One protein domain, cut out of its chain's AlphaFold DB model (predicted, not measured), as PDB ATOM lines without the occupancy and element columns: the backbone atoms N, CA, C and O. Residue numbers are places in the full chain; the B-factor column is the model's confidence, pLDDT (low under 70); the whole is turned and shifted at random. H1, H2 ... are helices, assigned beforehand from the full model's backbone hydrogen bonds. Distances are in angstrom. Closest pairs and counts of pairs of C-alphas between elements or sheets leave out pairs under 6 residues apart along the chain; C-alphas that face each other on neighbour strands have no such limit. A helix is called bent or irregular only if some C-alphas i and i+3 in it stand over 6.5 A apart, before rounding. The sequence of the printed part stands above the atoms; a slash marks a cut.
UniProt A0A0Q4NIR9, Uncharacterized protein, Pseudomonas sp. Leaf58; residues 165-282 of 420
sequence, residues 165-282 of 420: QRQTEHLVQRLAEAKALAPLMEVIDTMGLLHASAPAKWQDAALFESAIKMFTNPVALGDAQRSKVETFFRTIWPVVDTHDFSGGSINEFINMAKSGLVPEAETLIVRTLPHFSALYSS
ATOM      1  N   GLN A 165     -14.523  41.509 -45.282       53.00
ATOM      2  CA  GLN A 165     -15.692  41.400 -44.420       53.00
ATOM      3  C   GLN A 165     -16.139  39.936 -44.278       53.00
ATOM      4  O   GLN A 165     -16.244  39.444 -43.154       53.00
ATOM      5  N   ARG A 166     -16.288  39.210 -45.396       56.06
ATOM      6  CA  ARG A 166     -16.660  37.784 -45.381       56.06
ATOM      7  C   ARG A 166     -15.640  36.915 -44.642       56.06
ATOM      8  O   ARG A 166     -16.017  35.961 -43.967       56.06
ATOM      9  N   GLN A 167     -14.348  37.229 -44.742       53.50
ATOM     10  CA  GLN A 167     -13.299  36.528 -43.988       53.50
ATOM     11  C   GLN A 167     -13.428  36.754 -42.474       53.50
ATOM     12  O   GLN A 167     -13.290  35.805 -41.703       53.50
ATOM     13  N   THR A 168     -13.734  37.985 -42.051       57.47
ATOM     14  CA  THR A 168     -13.940  38.331 -40.633       57.47
ATOM     15  C   THR A 168     -15.186  37.640 -40.078       57.47
ATOM     16  O   THR A 168     -15.119  37.005 -39.030       57.47
ATOM     17  N   GLU A 169     -16.301  37.694 -40.810       63.56
ATOM     18  CA  GLU A 169     -17.538  36.965 -40.501       63.56
ATOM     19  C   GLU A 169     -17.277  35.468 -40.306       63.56
ATOM     20  O   GLU A 169     -17.675  34.885 -39.298       63.56
ATOM     21  N   HIS A 170     -16.541  34.859 -41.236       58.66
ATOM     22  CA  HIS A 170     -16.205  33.440 -41.194       58.66
ATOM     23  C   HIS A 170     -15.276  33.082 -40.023       58.66
ATOM     24  O   HIS A 170     -15.422  32.017 -39.423       58.66
ATOM     25  N   LEU A 171     -14.329  33.957 -39.666       54.12
ATOM     26  CA  LEU A 171     -13.484  33.773 -38.486       54.12
ATOM     27  C   LEU A 171     -14.320  33.798 -37.203       54.12
ATOM     28  O   LEU A 171     -14.228  32.871 -36.399       54.12
ATOM     29  N   VAL A 172     -15.156  34.824 -37.029       63.16
ATOM     30  CA  VAL A 172     -16.027  34.976 -35.853       63.16
ATOM     31  C   VAL A 172     -16.964  33.772 -35.724       63.16
ATOM     32  O   VAL A 172     -17.050  33.176 -34.648       63.16
ATOM     33  N   GLN A 173     -17.601  33.370 -36.827       64.31
ATOM     34  CA  GLN A 173     -18.471  32.199 -36.873       64.31
ATOM     35  C   GLN A 173     -17.728  30.928 -36.441       64.31
ATOM     36  O   GLN A 173     -18.187  30.216 -35.547       64.31
ATOM     37  N   ARG A 174     -16.550  30.653 -37.015       58.66
ATOM     38  CA  ARG A 174     -15.776  29.441 -36.697       58.66
ATOM     39  C   ARG A 174     -15.300  29.407 -35.252       58.66
ATOM     40  O   ARG A 174     -15.312  28.342 -34.638       58.66
ATOM     41  N   LEU A 175     -14.891  30.546 -34.697       55.88
ATOM     42  CA  LEU A 175     -14.494  30.632 -33.290       55.88
ATOM     43  C   LEU A 175     -15.679  30.344 -32.354       55.88
ATOM     44  O   LEU A 175     -15.510  29.644 -31.353       55.88
ATOM     45  N   ALA A 176     -16.877  30.826 -32.696       62.47
ATOM     46  CA  ALA A 176     -18.099  30.536 -31.952       62.47
ATOM     47  C   ALA A 176     -18.504  29.053 -32.047       62.47
ATOM     48  O   ALA A 176     -18.756  28.420 -31.021       62.47
ATOM     49  N   GLU A 177     -18.491  28.472 -33.250       64.62
ATOM     50  CA  GLU A 177     -18.794  27.052 -33.490       64.62
ATOM     51  C   GLU A 177     -17.819  26.117 -32.763       64.62
ATOM     52  O   GLU A 177     -18.231  25.122 -32.163       64.62
ATOM     53  N   ALA A 178     -16.534  26.478 -32.733       60.78
ATOM     54  CA  ALA A 178     -15.499  25.756 -31.997       60.78
ATOM     55  C   ALA A 178     -15.557  25.974 -30.473       60.78
ATOM     56  O   ALA A 178     -14.750  25.399 -29.742       60.78
ATOM     57  N   LYS A 179     -16.482  26.810 -29.974       67.19
ATOM     58  CA  LYS A 179     -16.585  27.217 -28.560       67.19
ATOM     59  C   LYS A 179     -15.281  27.827 -28.017       67.19
ATOM     60  O   LYS A 179     -15.012  27.774 -26.815       67.19
ATOM     61  N   ALA A 180     -14.481  28.440 -28.891       60.56
ATOM     62  CA  ALA A 180     -13.207  29.075 -28.569       60.56
ATOM     63  C   ALA A 180     -13.442  30.474 -27.975       60.56
ATOM     64  O   ALA A 180     -13.156  31.499 -28.594       60.56
ATOM     65  N   LEU A 181     -14.001  30.515 -26.760       72.88
ATOM     66  CA  LEU A 181     -14.516  31.749 -26.162       72.88
ATOM     67  C   LEU A 181     -13.432  32.814 -25.941       72.88
ATOM     68  O   LEU A 181     -13.691  33.985 -26.185       72.88
ATOM     69  N   ALA A 182     -12.232  32.440 -25.494       68.75
ATOM     70  CA  ALA A 182     -11.162  33.412 -25.252       68.75
ATOM     71  C   ALA A 182     -10.706  34.121 -26.550       68.75
ATOM     72  O   ALA A 182     -10.831  35.345 -26.598       68.75
ATOM     73  N   PRO A 183     -10.318  33.405 -27.626       58.34
ATOM     74  CA  PRO A 183     -10.003  34.033 -28.915       58.34
ATOM     75  C   PRO A 183     -11.161  34.845 -29.505       58.34
ATOM     76  O   PRO A 183     -10.967  35.937 -30.030       58.34
ATOM     77  N   LEU A 184     -12.396  34.351 -29.379       67.88
ATOM     78  CA  LEU A 184     -13.584  35.073 -29.835       67.88
ATOM     79  C   LEU A 184     -13.733  36.426 -29.126       67.88
ATOM     80  O   LEU A 184     -14.026  37.436 -29.759       67.88
ATOM     81  N   MET A 185     -13.486  36.467 -27.814       80.56
ATOM     82  CA  MET A 185     -13.529  37.707 -27.039       80.56
ATOM     83  C   MET A 185     -12.394  38.677 -27.388       80.56
ATOM     84  O   MET A 185     -12.601  39.882 -27.243       80.56
ATOM     85  N   GLU A 186     -11.231  38.192 -27.828       65.94
ATOM     86  CA  GLU A 186     -10.126  39.030 -28.326       65.94
ATOM     87  C   GLU A 186     -10.464  39.663 -29.684       65.94
ATOM     88  O   GLU A 186     -10.197  40.846 -29.910       65.94
ATOM     89  N   VAL A 187     -11.134  38.917 -30.569       64.56
ATOM     90  CA  VAL A 187     -11.635  39.461 -31.841       64.56
ATOM     91  C   VAL A 187     -12.671  40.559 -31.585       64.56
ATOM     92  O   VAL A 187     -12.558  41.640 -32.162       64.56
ATOM     93  N   ILE A 188     -13.623  40.340 -30.669       79.75
ATOM     94  CA  ILE A 188     -14.617  41.360 -30.284       79.75
ATOM     95  C   ILE A 188     -13.953  42.605 -29.672       79.75
ATOM     96  O   ILE A 188     -14.331  43.724 -30.023       79.75
ATOM     97  N   ASP A 189     -12.936  42.445 -28.815       72.31
ATOM     98  CA  ASP A 189     -12.147  43.581 -28.302       72.31
ATOM     99  C   ASP A 189     -11.517  44.383 -29.426       72.31
ATOM    100  O   ASP A 189     -11.591  45.612 -29.452       72.31
ATOM    101  N   THR A 190     -10.897  43.680 -30.367       63.28
ATOM    102  CA  THR A 190     -10.178  44.328 -31.452       63.28
ATOM    103  C   THR A 190     -11.142  45.074 -32.369       63.28
ATOM    104  O   THR A 190     -10.876  46.213 -32.748       63.28
ATOM    105  N   MET A 191     -12.311  44.496 -32.653       69.44
ATOM    106  CA  MET A 191     -13.389  45.186 -33.365       69.44
ATOM    107  C   MET A 191     -13.865  46.435 -32.610       69.44
ATOM    108  O   MET A 191     -14.087  47.472 -33.234       69.44
ATOM    109  N   GLY A 192     -13.968  46.375 -31.279       67.12
ATOM    110  CA  GLY A 192     -14.307  47.528 -30.441       67.12
ATOM    111  C   GLY A 192     -13.248  48.638 -30.471       67.12
ATOM    112  O   GLY A 192     -13.583  49.817 -30.598       67.12
ATOM    113  N   LEU A 193     -11.962  48.278 -30.425       63.88
ATOM    114  CA  LEU A 193     -10.852  49.228 -30.566       63.88
ATOM    115  C   LEU A 193     -10.848  49.898 -31.945       63.88
ATOM    116  O   LEU A 193     -10.593  51.100 -32.057       63.88
ATOM    117  N   LEU A 194     -11.162  49.139 -32.994       58.06
ATOM    118  CA  LEU A 194     -11.273  49.668 -34.351       58.06
ATOM    119  C   LEU A 194     -12.454  50.616 -34.488       58.06
ATOM    120  O   LEU A 194     -12.272  51.697 -35.033       58.06
ATOM    121  N   HIS A 195     -13.617  50.281 -33.930       62.62
ATOM    122  CA  HIS A 195     -14.748  51.209 -33.872       62.62
ATOM    123  C   HIS A 195     -14.340  52.549 -33.233       62.62
ATOM    124  O   HIS A 195     -14.619  53.617 -33.774       62.62
ATOM    125  N   ALA A 196     -13.631  52.504 -32.100       61.12
ATOM    126  CA  ALA A 196     -13.203  53.702 -31.377       61.12
ATOM    127  C   ALA A 196     -12.146  54.545 -32.119       61.12
ATOM    128  O   ALA A 196     -12.032  55.742 -31.854       61.12
ATOM    129  N   SER A 197     -11.363  53.944 -33.019       52.03
ATOM    130  CA  SER A 197     -10.228  54.596 -33.696       52.03
ATOM    131  C   SER A 197     -10.439  54.858 -35.194       52.03
ATOM    132  O   SER A 197      -9.687  55.639 -35.784       52.03
ATOM    133  N   ALA A 198     -11.445  54.246 -35.823       44.81
ATOM    134  CA  ALA A 198     -11.697  54.363 -37.255       44.81
ATOM    135  C   ALA A 198     -12.443  55.664 -37.623       44.81
ATOM    136  O   ALA A 198     -13.221  56.185 -36.823       44.81
ATOM    137  N   PRO A 199     -12.266  56.199 -38.848       45.25
ATOM    138  CA  PRO A 199     -13.077  57.305 -39.369       45.25
ATOM    139  C   PRO A 199     -14.567  56.933 -39.493       45.25
ATOM    140  O   PRO A 199     -14.870  55.812 -39.884       45.25
ATOM    141  N   ALA A 200     -15.479  57.896 -39.300       48.88
ATOM    142  CA  ALA A 200     -16.947  57.719 -39.267       48.88
ATOM    143  C   ALA A 200     -17.581  56.894 -40.405       48.88
ATOM    144  O   ALA A 200     -18.638  56.315 -40.234       48.88
ATOM    145  N   LYS A 201     -16.942  56.798 -41.576       41.72
ATOM    146  CA  LYS A 201     -17.423  55.974 -42.701       41.72
ATOM    147  C   LYS A 201     -17.202  54.458 -42.532       41.72
ATOM    148  O   LYS A 201     -17.653  53.694 -43.375       41.72
ATOM    149  N   TRP A 202     -16.470  54.038 -41.503       44.03
ATOM    150  CA  TRP A 202     -16.094  52.642 -41.235       44.03
ATOM    151  C   TRP A 202     -16.672  52.109 -39.922       44.03
ATOM    152  O   TRP A 202     -16.364  50.980 -39.543       44.03
ATOM    153  N   GLN A 203     -17.428  52.932 -39.195       52.03
ATOM    154  CA  GLN A 203     -17.697  52.679 -37.786       52.03
ATOM    155  C   GLN A 203     -18.767  51.598 -37.564       52.03
ATOM    156  O   GLN A 203     -18.797  51.021 -36.494       52.03
ATOM    157  N   ASP A 204     -19.592  51.209 -38.542       63.47
ATOM    158  CA  ASP A 204     -20.953  50.852 -38.109       63.47
ATOM    159  C   ASP A 204     -21.461  49.492 -38.592       63.47
ATOM    160  O   ASP A 204     -21.415  48.496 -37.867       63.47
ATOM    161  N   ALA A 205     -21.923  49.408 -39.837       62.66
ATOM    162  CA  ALA A 205     -22.688  48.251 -40.280       62.66
ATOM    163  C   ALA A 205     -21.852  46.986 -40.515       62.66
ATOM    164  O   ALA A 205     -22.235  45.900 -40.095       62.66
ATOM    165  N   ALA A 206     -20.674  47.111 -41.128       64.81
ATOM    166  CA  ALA A 206     -19.829  45.952 -41.420       64.81
ATOM    167  C   ALA A 206     -19.224  45.327 -40.149       64.81
ATOM    168  O   ALA A 206     -18.912  44.137 -40.132       64.81
ATOM    169  N   LEU A 207     -19.010  46.121 -39.092       68.25
ATOM    170  CA  LEU A 207     -18.573  45.607 -37.789       68.25
ATOM    171  C   LEU A 207     -19.722  44.893 -37.082       68.25
ATOM    172  O   LEU A 207     -19.511  43.810 -36.541       68.25
ATOM    173  N   PHE A 208     -20.931  45.449 -37.154       76.19
ATOM    174  CA  PHE A 208     -22.134  44.780 -36.676       76.19
ATOM    175  C   PHE A 208     -22.366  43.437 -37.392       76.19
ATOM    176  O   PHE A 208     -22.499  42.412 -36.726       76.19
ATOM    177  N   GLU A 209     -22.339  43.416 -38.729       74.38
ATOM    178  CA  GLU A 209     -22.529  42.205 -39.546       74.38
ATOM    179  C   GLU A 209     -21.456  41.144 -39.259       74.38
ATOM    180  O   GLU A 209     -21.768  39.962 -39.148       74.38
ATOM    181  N   SER A 210     -20.205  41.556 -39.040       73.81
ATOM    182  CA  SER A 210     -19.140  40.633 -38.627       73.81
ATOM    183  C   SER A 210     -19.358  40.076 -37.219       73.81
ATOM    184  O   SER A 210     -19.186  38.879 -36.995       73.81
ATOM    185  N   ALA A 211     -19.755  40.919 -36.265       80.56
ATOM    186  CA  ALA A 211     -19.929  40.508 -34.877       80.56
ATOM    187  C   ALA A 211     -21.161  39.623 -34.688       80.56
ATOM    188  O   ALA A 211     -21.115  38.673 -33.909       80.56
ATOM    189  N   ILE A 212     -22.256  39.886 -35.410       85.00
ATOM    190  CA  ILE A 212     -23.492  39.116 -35.249       85.00
ATOM    191  C   ILE A 212     -23.336  37.656 -35.697       85.00
ATOM    192  O   ILE A 212     -24.031  36.783 -35.181       85.00
ATOM    193  N   LYS A 213     -22.361  37.349 -36.565       83.56
ATOM    194  CA  LYS A 213     -22.021  35.965 -36.956       83.56
ATOM    195  C   LYS A 213     -21.477  35.113 -35.816       83.56
ATOM    196  O   LYS A 213     -21.491  33.890 -35.904       83.56
ATOM    197  N   MET A 214     -21.117  35.728 -34.694       85.62
ATOM    198  CA  MET A 214     -20.894  35.011 -33.440       85.62
ATOM    199  C   MET A 214     -22.118  34.184 -33.033       85.62
ATOM    200  O   MET A 214     -21.972  33.121 -32.438       85.62
ATOM    201  N   PHE A 215     -23.319  34.655 -33.370       90.50
ATOM    202  CA  PHE A 215     -24.584  34.028 -33.008       90.50
ATOM    203  C   PHE A 215     -25.187  33.189 -34.135       90.50
ATOM    204  O   PHE A 215     -26.380  32.896 -34.113       90.50
ATOM    205  N   THR A 216     -24.390  32.713 -35.097       83.69
ATOM    206  CA  THR A 216     -24.865  31.652 -36.006       83.69
ATOM    207  C   THR A 216     -25.359  30.428 -35.223       83.69
ATOM    208  O   THR A 216     -26.328  29.794 -35.629       83.69
ATOM    209  N   ASN A 217     -24.771  30.168 -34.049       82.81
ATOM    210  CA  ASN A 217     -25.285  29.253 -33.031       82.81
ATOM    211  C   ASN A 217     -25.329  29.949 -31.655       82.81
ATOM    212  O   ASN A 217     -24.636  30.949 -31.462       82.81
ATOM    213  N   PRO A 218     -26.095  29.436 -30.673       86.00
ATOM    214  CA  PRO A 218     -26.051  29.946 -29.305       86.00
ATOM    215  C   PRO A 218     -24.650  29.812 -28.690       86.00
ATOM    216  O   PRO A 218     -24.033  28.747 -28.754       86.00
ATOM    217  N   VAL A 219     -24.174  30.873 -28.039       88.19
ATOM    218  CA  VAL A 219     -22.868  30.922 -27.374       88.19
ATOM    219  C   VAL A 219     -23.059  30.957 -25.859       88.19
ATOM    220  O   VAL A 219     -23.776  31.794 -25.317       88.19
ATOM    221  N   ALA A 220     -22.378  30.060 -25.144       88.06
ATOM    222  CA  ALA A 220     -22.411  30.022 -23.685       88.06
ATOM    223  C   ALA A 220     -21.525  31.132 -23.087       88.06
ATOM    224  O   ALA A 220     -20.322  30.947 -22.891       88.06
ATOM    225  N   LEU A 221     -22.120  32.294 -22.808       89.06
ATOM    226  CA  LEU A 221     -21.431  33.453 -22.235       89.06
ATOM    227  C   LEU A 221     -21.521  33.473 -20.704       89.06
ATOM    228  O   LEU A 221     -22.618  33.490 -20.135       89.06
ATOM    229  N   GLY A 222     -20.362  33.542 -20.041       88.38
ATOM    230  CA  GLY A 222     -20.269  33.925 -18.630       88.38
ATOM    231  C   GLY A 222     -20.564  35.416 -18.430       88.38
ATOM    232  O   GLY A 222     -20.588  36.186 -19.390       88.38
ATOM    233  N   ASP A 223     -20.782  35.846 -17.186       89.12
ATOM    234  CA  ASP A 223     -21.253  37.211 -16.890       89.12
ATOM    235  C   ASP A 223     -20.296  38.306 -17.386       89.12
ATOM    236  O   ASP A 223     -20.733  39.308 -17.954       89.12
ATOM    237  N   ALA A 224     -18.982  38.094 -17.245       87.12
ATOM    238  CA  ALA A 224     -17.969  39.036 -17.721       87.12
ATOM    239  C   ALA A 224     -17.964  39.153 -19.255       87.12
ATOM    240  O   ALA A 224     -17.898  40.257 -19.793       87.12
ATOM    241  N   GLN A 225     -18.071  38.026 -19.969       88.81
ATOM    242  CA  GLN A 225     -18.151  38.024 -21.431       88.81
ATOM    243  C   GLN A 225     -19.466  38.636 -21.914       88.81
ATOM    244  O   GLN A 225     -19.462  39.413 -22.864       88.81
ATOM    245  N   ARG A 226     -20.579  38.344 -21.236       91.94
ATOM    246  CA  ARG A 226     -21.891  38.913 -21.558       91.94
ATOM    247  C   ARG A 226     -21.871  40.436 -21.461       91.94
ATOM    248  O   ARG A 226     -22.211  41.093 -22.434       91.94
ATOM    249  N   SER A 227     -21.385  40.987 -20.346       88.88
ATOM    250  CA  SER A 227     -21.281  42.441 -20.143       88.88
ATOM    251  C   SER A 227     -20.411  43.123 -21.206       88.88
ATOM    252  O   SER A 227     -20.717  44.219 -21.681       88.88
ATOM    253  N   LYS A 228     -19.337  42.453 -21.626       86.88
ATOM    254  CA  LYS A 228     -18.448  42.930 -22.684       86.88
ATOM    255  C   LYS A 228     -19.139  42.977 -24.048       86.88
ATOM    256  O   LYS A 228     -19.090  44.003 -24.724       86.88
ATOM    257  N   VAL A 229     -19.801  41.887 -24.434       89.56
ATOM    258  CA  VAL A 229     -20.537  41.792 -25.702       89.56
ATOM    259  C   VAL A 229     -21.703  42.786 -25.727       89.56
ATOM    260  O   VAL A 229     -21.881  43.494 -26.715       89.56
ATOM    261  N   GLU A 230     -22.434  42.917 -24.620       89.50
ATOM    262  CA  GLU A 230     -23.480  43.929 -24.424       89.50
ATOM    263  C   GLU A 230     -22.947  45.348 -24.666       89.50
ATOM    264  O   GLU A 230     -23.518  46.114 -25.443       89.50
ATOM    265  N   THR A 231     -21.813  45.689 -24.046       86.62
ATOM    266  CA  THR A 231     -21.177  47.006 -24.202       86.62
ATOM    267  C   THR A 231     -20.800  47.273 -25.657       86.62
ATOM    268  O   THR A 231     -21.053  48.368 -26.164       86.62
ATOM    269  N   PHE A 232     -20.248  46.273 -26.349       85.25
ATOM    270  CA  PHE A 232     -19.896  46.381 -27.763       85.25
ATOM    271  C   PHE A 232     -21.130  46.668 -28.631       85.25
ATOM    272  O   PHE A 232     -21.156  47.682 -29.332       85.25
ATOM    273  N   PHE A 233     -22.189  45.854 -28.528       82.88
ATOM    274  CA  PHE A 233     -23.402  46.038 -29.334       82.88
ATOM    275  C   PHE A 233     -24.120  47.361 -29.044       82.88
ATOM    276  O   PHE A 233     -24.624  47.997 -29.967       82.88
ATOM    277  N   ARG A 234     -24.119  47.828 -27.791       79.69
ATOM    278  CA  ARG A 234     -24.666  49.148 -27.437       79.69
ATOM    279  C   ARG A 234     -23.861  50.306 -28.009       79.69
ATOM    280  O   ARG A 234     -24.440  51.339 -28.325       79.69
ATOM    281  N   THR A 235     -22.547  50.140 -28.144       76.38
ATOM    282  CA  THR A 235     -21.671  51.179 -28.700       76.38
ATOM    283  C   THR A 235     -21.918  51.378 -30.194       76.38
ATOM    284  O   THR A 235     -21.975  52.517 -30.645       76.38
ATOM    285  N   ILE A 236     -22.138  50.292 -30.936       70.62
ATOM    286  CA  ILE A 236     -22.383  50.326 -32.390       70.62
ATOM    287  C   ILE A 236     -23.859  50.597 -32.749       70.62
ATOM    288  O   ILE A 236     -24.186  50.919 -33.889       70.62
ATOM    289  N   TRP A 237     -24.764  50.500 -31.768       70.00
ATOM    290  CA  TRP A 237     -26.215  50.641 -31.926       70.00
ATOM    291  C   TRP A 237     -26.699  51.932 -32.607       70.00
ATOM    292  O   TRP A 237     -27.565  51.848 -33.478       70.00
ATOM    293  N   PRO A 238     -26.187  53.131 -32.256       61.53
ATOM    294  CA  PRO A 238     -26.721  54.390 -32.779       61.53
ATOM    295  C   PRO A 238     -26.542  54.569 -34.289       61.53
ATOM    296  O   PRO A 238     -27.141  55.475 -34.864       61.53
ATOM    297  N   VAL A 239     -25.719  53.737 -34.930       55.69
ATOM    298  CA  VAL A 239     -25.383  53.874 -36.352       55.69
ATOM    299  C   VAL A 239     -25.909  52.721 -37.216       55.69
ATOM    300  O   VAL A 239     -26.029  52.824 -38.434       55.69
ATOM    301  N   VAL A 240     -26.378  51.662 -36.561       55.62
ATOM    302  CA  VAL A 240     -27.193  50.566 -37.112       55.62
ATOM    303  C   VAL A 240     -28.593  51.080 -37.523       55.62
ATOM    304  O   VAL A 240     -29.267  50.446 -38.330       55.62
ATOM    305  N   ASP A 241     -29.016  52.260 -37.038       53.03
ATOM    306  CA  ASP A 241     -30.296  52.936 -37.350       53.03
ATOM    307  C   ASP A 241     -30.530  53.207 -38.853       53.03
ATOM    308  O   ASP A 241     -31.674  53.414 -39.261       53.03
ATOM    309  N   THR A 242     -29.480  53.211 -39.680       53.62
ATOM    310  CA  THR A 242     -29.572  53.498 -41.124       53.62
ATOM    311  C   THR A 242     -29.428  52.270 -42.022       53.62
ATOM    312  O   THR A 242     -29.454  52.418 -43.244       53.62
ATOM    313  N   HIS A 243     -29.233  51.079 -41.452       56.56
ATOM    314  CA  HIS A 243     -28.879  49.881 -42.214       56.56
ATOM    315  C   HIS A 243     -30.100  49.006 -42.517       56.56
ATOM    316  O   HIS A 243     -30.946  48.780 -41.653       56.56
ATOM    317  N   ASP A 244     -30.204  48.520 -43.755       55.28
ATOM    318  CA  ASP A 244     -31.314  47.668 -44.193       55.28
ATOM    319  C   ASP A 244     -31.033  46.203 -43.831       55.28
ATOM    320  O   ASP A 244     -30.301  45.491 -44.524       55.28
ATOM    321  N   PHE A 245     -31.618  45.746 -42.722       57.31
ATOM    322  CA  PHE A 245     -31.574  44.350 -42.277       57.31
ATOM    323  C   PHE A 245     -32.529  43.503 -43.112       57.31
ATOM    324  O   PHE A 245     -33.534  42.994 -42.613       57.31
ATOM    325  N   SER A 246     -32.244  43.341 -44.397       49.72
ATOM    326  CA  SER A 246     -33.041  42.486 -45.275       49.72
ATOM    327  C   SER A 246     -32.882  41.001 -44.888       49.72
ATOM    328  O   SER A 246     -32.061  40.263 -45.419       49.72
ATOM    329  N   GLY A 247     -33.670  40.559 -43.903       48.34
ATOM    330  CA  GLY A 247     -34.066  39.170 -43.621       48.34
ATOM    331  C   GLY A 247     -33.003  38.155 -43.176       48.34
ATOM    332  O   GLY A 247     -33.372  37.073 -42.727       48.34
ATOM    333  N   GLY A 248     -31.711  38.470 -43.257       58.19
ATOM    334  CA  GLY A 248     -30.629  37.491 -43.102       58.19
ATOM    335  C   GLY A 248     -30.100  37.250 -41.686       58.19
ATOM    336  O   GLY A 248     -29.151  36.485 -41.555       58.19
ATOM    337  N   SER A 249     -30.643  37.905 -40.650       73.31
ATOM    338  CA  SER A 249     -30.035  37.888 -39.300       73.31
ATOM    339  C   SER A 249     -30.984  37.597 -38.133       73.31
ATOM    340  O   SER A 249     -30.541  37.581 -36.988       73.31
ATOM    341  N   ILE A 250     -32.282  37.345 -38.372       79.75
ATOM    342  CA  ILE A 250     -33.222  37.080 -37.260       79.75
ATOM    343  C   ILE A 250     -32.838  35.811 -36.485       79.75
ATOM    344  O   ILE A 250     -32.956  35.791 -35.261       79.75
ATOM    345  N   ASN A 251     -32.348  34.770 -37.165       81.94
ATOM    346  CA  ASN A 251     -31.879  33.559 -36.488       81.94
ATOM    347  C   ASN A 251     -30.702  33.872 -35.554       81.94
ATOM    348  O   ASN A 251     -30.687  33.419 -34.410       81.94
ATOM    349  N   GLU A 252     -29.757  34.698 -36.003       86.56
ATOM    350  CA  GLU A 252     -28.653  35.175 -35.179       86.56
ATOM    351  C   GLU A 252     -29.145  36.004 -33.984       86.56
ATOM    352  O   GLU A 252     -28.630  35.844 -32.881       86.56
ATOM    353  N   PHE A 253     -30.195  36.817 -34.137       88.06
ATOM    354  CA  PHE A 253     -30.783  37.557 -33.013       88.06
ATOM    355  C   PHE A 253     -31.469  36.627 -32.000       88.06
ATOM    356  O   PHE A 253     -31.325  36.805 -30.793       88.06
ATOM    357  N   ILE A 254     -32.162  35.585 -32.462       88.62
ATOM    358  CA  ILE A 254     -32.737  34.562 -31.575       88.62
ATOM    359  C   ILE A 254     -31.622  33.836 -30.810       88.62
ATOM    360  O   ILE A 254     -31.720  33.641 -29.599       88.62
ATOM    361  N   ASN A 255     -30.535  33.465 -31.486       90.69
ATOM    362  CA  ASN A 255     -29.383  32.828 -30.850       90.69
ATOM    363  C   ASN A 255     -28.640  33.772 -29.893       90.69
ATOM    364  O   ASN A 255     -28.132  33.325 -28.863       90.69
ATOM    365  N   MET A 256     -28.620  35.073 -30.178       92.25
ATOM    366  CA  MET A 256     -28.143  36.108 -29.261       92.25
ATOM    367  C   MET A 256     -28.993  36.139 -27.983       92.25
ATOM    368  O   MET A 256     -28.440  36.115 -26.880       92.25
ATOM    369  N   ALA A 257     -30.323  36.065 -28.106       92.69
ATOM    370  CA  ALA A 257     -31.222  35.945 -26.958       92.69
ATOM    371  C   ALA A 257     -30.974  34.645 -26.166       92.69
ATOM    372  O   ALA A 257     -30.805  34.694 -24.946       92.69
ATOM    373  N   LYS A 258     -30.819  33.498 -26.852       91.75
ATOM    374  CA  LYS A 258     -30.420  32.209 -26.239       91.75
ATOM    375  C   LYS A 258     -29.078  32.288 -25.498       91.75
ATOM    376  O   LYS A 258     -28.861  31.550 -24.542       91.75
ATOM    377  N   SER A 259     -28.192  33.190 -25.918       91.94
ATOM    378  CA  SER A 259     -26.880  33.437 -25.299       91.94
ATOM    379  C   SER A 259     -26.949  34.371 -24.075       91.94
ATOM    380  O   SER A 259     -25.921  34.686 -23.470       91.94
ATOM    381  N   GLY A 260     -28.152  34.813 -23.688       91.25
ATOM    382  CA  GLY A 260     -28.406  35.654 -22.517       91.25
ATOM    383  C   GLY A 260     -28.420  37.162 -22.788       91.25
ATOM    384  O   GLY A 260     -28.454  37.931 -21.833       91.25
ATOM    385  N   LEU A 261     -28.404  37.593 -24.054       92.06
ATOM    386  CA  LEU A 261     -28.422  39.005 -24.472       92.06
ATOM    387  C   LEU A 261     -29.821  39.414 -24.967       92.06
ATOM    388  O   LEU A 261     -29.997  39.879 -26.092       92.06
ATOM    389  N   VAL A 262     -30.838  39.152 -24.140       91.94
ATOM    390  CA  VAL A 262     -32.254  39.323 -24.513       91.94
ATOM    391  C   VAL A 262     -32.592  40.771 -24.910       91.94
ATOM    392  O   VAL A 262     -33.134  40.944 -26.000       91.94
ATOM    393  N   PRO A 263     -32.255  41.820 -24.129       89.44
ATOM    394  CA  PRO A 263     -32.635  43.195 -24.478       89.44
ATOM    395  C   PRO A 263     -32.046  43.671 -25.816       89.44
ATOM    396  O   PRO A 263     -32.721  44.323 -26.618       89.44
ATOM    397  N   GLU A 264     -30.787  43.328 -26.081       87.25
ATOM    398  CA  GLU A 264     -30.094  43.681 -27.320       87.25
ATOM    399  C   GLU A 264     -30.724  42.960 -28.520       87.25
ATOM    400  O   GLU A 264     -31.023  43.593 -29.536       87.25
ATOM    401  N   ALA A 265     -31.001  41.659 -28.382       88.56
ATOM    402  CA  ALA A 265     -31.660  40.861 -29.411       88.56
ATOM    403  C   ALA A 265     -33.071  41.369 -29.738       88.56
ATOM    404  O   ALA A 265     -33.425  41.501 -30.909       88.56
ATOM    405  N   GLU A 266     -33.877  41.696 -28.726       87.56
ATOM    406  CA  GLU A 266     -35.234  42.224 -28.915       87.56
ATOM    407  C   GLU A 266     -35.241  43.520 -29.710       87.56
ATOM    408  O   GLU A 266     -36.061  43.698 -30.615       87.56
ATOM    409  N   THR A 267     -34.300  44.412 -29.402       83.88
ATOM    410  CA  THR A 267     -34.207  45.695 -30.093       83.88
ATOM    411  C   THR A 267     -33.891  45.486 -31.583       83.88
ATOM    412  O   THR A 267     -34.401  46.228 -32.424       83.88
ATOM    413  N   LEU A 268     -33.120  44.444 -31.935       81.50
ATOM    414  CA  LEU A 268     -32.810  44.086 -33.328       81.50
ATOM    415  C   LEU A 268     -34.023  43.458 -34.013       81.50
ATOM    416  O   LEU A 268     -34.417  43.875 -35.100       81.50
ATOM    417  N   ILE A 269     -34.671  42.508 -33.339       81.69
ATOM    418  CA  ILE A 269     -35.855  41.804 -33.840       81.69
ATOM    419  C   ILE A 269     -36.984  42.790 -34.167       81.69
ATOM    420  O   ILE A 269     -37.529  42.747 -35.269       81.69
ATOM    421  N   VAL A 270     -37.308  43.718 -33.261       80.00
ATOM    422  CA  VAL A 270     -38.376  44.717 -33.469       80.00
ATOM    423  C   VAL A 270     -38.103  45.604 -34.687       80.00
ATOM    424  O   VAL A 270     -39.045  46.031 -35.354       80.00
ATOM    425  N   ARG A 271     -36.832  45.865 -35.002       75.69
ATOM    426  CA  ARG A 271     -36.438  46.667 -36.166       75.69
ATOM    427  C   ARG A 271     -36.491  45.888 -37.468       75.69
ATOM    428  O   ARG A 271     -36.836  46.465 -38.489       75.69
ATOM    429  N   THR A 272     -36.175  44.597 -37.441       74.38
ATOM    430  CA  THR A 272     -36.152  43.757 -38.646       74.38
ATOM    431  C   THR A 272     -37.531  43.215 -39.022       74.38
ATOM    432  O   THR A 272     -37.844  43.122 -40.204       74.38
ATOM    433  N   LEU A 273     -38.389  42.903 -38.044       72.00
ATOM    434  CA  LEU A 273     -39.720  42.315 -38.270       72.00
ATOM    435  C   LEU A 273     -40.648  43.090 -39.235       72.00
ATOM    436  O   LEU A 273     -41.377  42.433 -39.977       72.00
ATOM    437  N   PRO A 274     -40.663  44.442 -39.275       66.25
ATOM    438  CA  PRO A 274     -41.477  45.195 -40.232       66.25
ATOM    439  C   PRO A 274     -41.101  44.950 -41.701       66.25
ATOM    440  O   PRO A 274     -41.941  45.118 -42.586       66.25
ATOM    441  N   HIS A 275     -39.860  44.535 -41.974       63.28
ATOM    442  CA  HIS A 275     -39.388  44.180 -43.308       63.28
ATOM    443  C   HIS A 275     -39.826  42.741 -43.606       63.28
ATOM    444  O   HIS A 275     -39.073  41.788 -43.420       63.28
ATOM    445  N   PHE A 276     -41.086  42.592 -44.035       53.84
ATOM    446  CA  PHE A 276     -41.804  41.324 -44.245       53.84
ATOM    447  C   PHE A 276     -40.976  40.215 -44.923       53.84
ATOM    448  O   PHE A 276     -41.191  39.050 -44.607       53.84
ATOM    449  N   SER A 277     -39.996  40.553 -45.778       57.56
ATOM    450  CA  SER A 277     -39.037  39.620 -46.401       57.56
ATOM    451  C   SER A 277     -38.335  38.677 -45.405       57.56
ATOM    452  O   SER A 277     -37.985  37.556 -45.771       57.56
ATOM    453  N   ALA A 278     -38.190  39.069 -44.137       53.34
ATOM    454  CA  ALA A 278     -37.591  38.245 -43.088       53.34
ATOM    455  C   ALA A 278     -38.432  37.008 -42.698       53.34
ATOM    456  O   ALA A 278     -37.879  35.985 -42.275       53.34
ATOM    457  N   LEU A 279     -39.757  37.067 -42.886       56.31
ATOM    458  CA  LEU A 279     -40.672  35.938 -42.666       56.31
ATOM    459  C   LEU A 279     -40.552  34.861 -43.758       56.31
ATOM    460  O   LEU A 279     -40.965  33.727 -43.537       56.31
ATOM    461  N   TYR A 280     -39.950  35.192 -44.906       57.94
ATOM    462  CA  TYR A 280     -39.768  34.294 -46.057       57.94
ATOM    463  C   TYR A 280     -38.426  33.542 -46.014       57.94
ATOM    464  O   TYR A 280     -37.962  33.008 -47.021       57.94
ATOM    465  N   SER A 281     -37.778  33.511 -44.848       57.12
ATOM    466  CA  SER A 281     -36.581  32.704 -44.616       57.12
ATOM    467  C   SER A 281     -36.926  31.210 -44.508       57.12
ATOM    468  O   SER A 281     -38.079  30.821 -44.312       57.12
ATOM    469  N   SER A 282     -35.913  30.342 -44.595       54.31
ATOM    470  CA  SER A 282     -36.038  28.873 -44.556       54.31
ATOM    471  C   SER A 282     -36.734  28.292 -43.308       54.31
ATOM    472  O   SER A 282     -36.975  27.087 -43.266       54.31
TER     473      SER A 282
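What this domain is: This is residues 165 to 282 of the 420 residues of an uncharacterized protein of Pseudomonas sp. Leaf58 (UniProt A0A0Q4NIR9). Four helices, H1 to H4, form an up-and-down bundle, each running against the one before it, with H3 in the middle of the whole. The hairpin of H5 and H6 packs on H3 and H4, and the short H7 lies at the far end beyond it, touching no helix. The bundle is not closed: H1 and H4 stay apart. The printed part has 118 residues with seven named helices, H1 to H7 in chain order, and no named strand; the class is all helix. It is compact, with a radius of gyration of the C-alphas of 13.5 A and spans of 36 by 32 by 26 A.

How they stand to each other: Begin at H1, residues 165 to 177, and look to H2, residues 181 to 197: they form a hairpin at a shallow tilt of 32 degrees, H1 touching with residues 172 to 176 alone and H2 with 181 to 187 alone, closest at C-alphas 175 and 184, 5.7 A. H3, residues 205 to 216, is the hub and touches H1 at C-alphas 169 and 210, 4.4 A apart, the same way. H2 and H3, a hairpin, only just touch, with 3 pairs of C-alphas within 8 A, the closest 191 and 207, 6.8 A. H4, residues 223 to 240, forms a hairpin with H3, touching with 233 to 240 alone against 205 to 208 alone, closest at C-alphas 205 and 240, 6.0 A; the steep tilt of 38 degrees is only just steep. H4 touches H2 at C-alphas 192 and 232, 6.3 A. H5, residues 250 to 258, touches residues 212 to 216 of H3 alone, closest at C-alphas 215 and 252, 4.8 A, and forms a hairpin with H6, residues 262 to 272, at 13 degrees, closest at C-alphas 253 and 265, 5.0 A. H6 only just touches H4, at its residues 230 to 234 alone, with 3 pairs within 8 A, closest at C-alphas 230 and 264, 7.2 A. H7, residues 276 to 280, is close to H5 and H6 but not clearly touching, with C-alphas 272 and 278 7.2 A apart. Every O i to N i+4 pair is within hydrogen-bond range in H1, H2 and H5; elsewhere it is 4 of 8 in H3, 11 of 14 in H4, 6 of 7 in H6 and 0 of 1 in H7, which has 2 of 2 O i to N i+3 pairs.

Where its parts are: Find C-alpha 165 at (-15.692, 41.400, -44.420), where H1 begins. H2 runs 24.4 A and H4 25.0 A, from C-alpha 223 at (-21.253, 37.211, -16.890); H4 is irregular, with C-alphas 235 and 238 7.2 A apart and a kink of 26 degrees near residue 234. H7 ends at C-alpha 280, (-39.768, 34.294, -46.057).

The domain as a whole: The C-alphas farthest apart are those of Ser 197 and Ser 282, 38.0 A. The printed part has no cut and no long link. The mean pLDDT of the printed part is 71.2, with 59 residues under 70, among them 165 to 180, 190 to 207, 238 to 248 and 274 to 282.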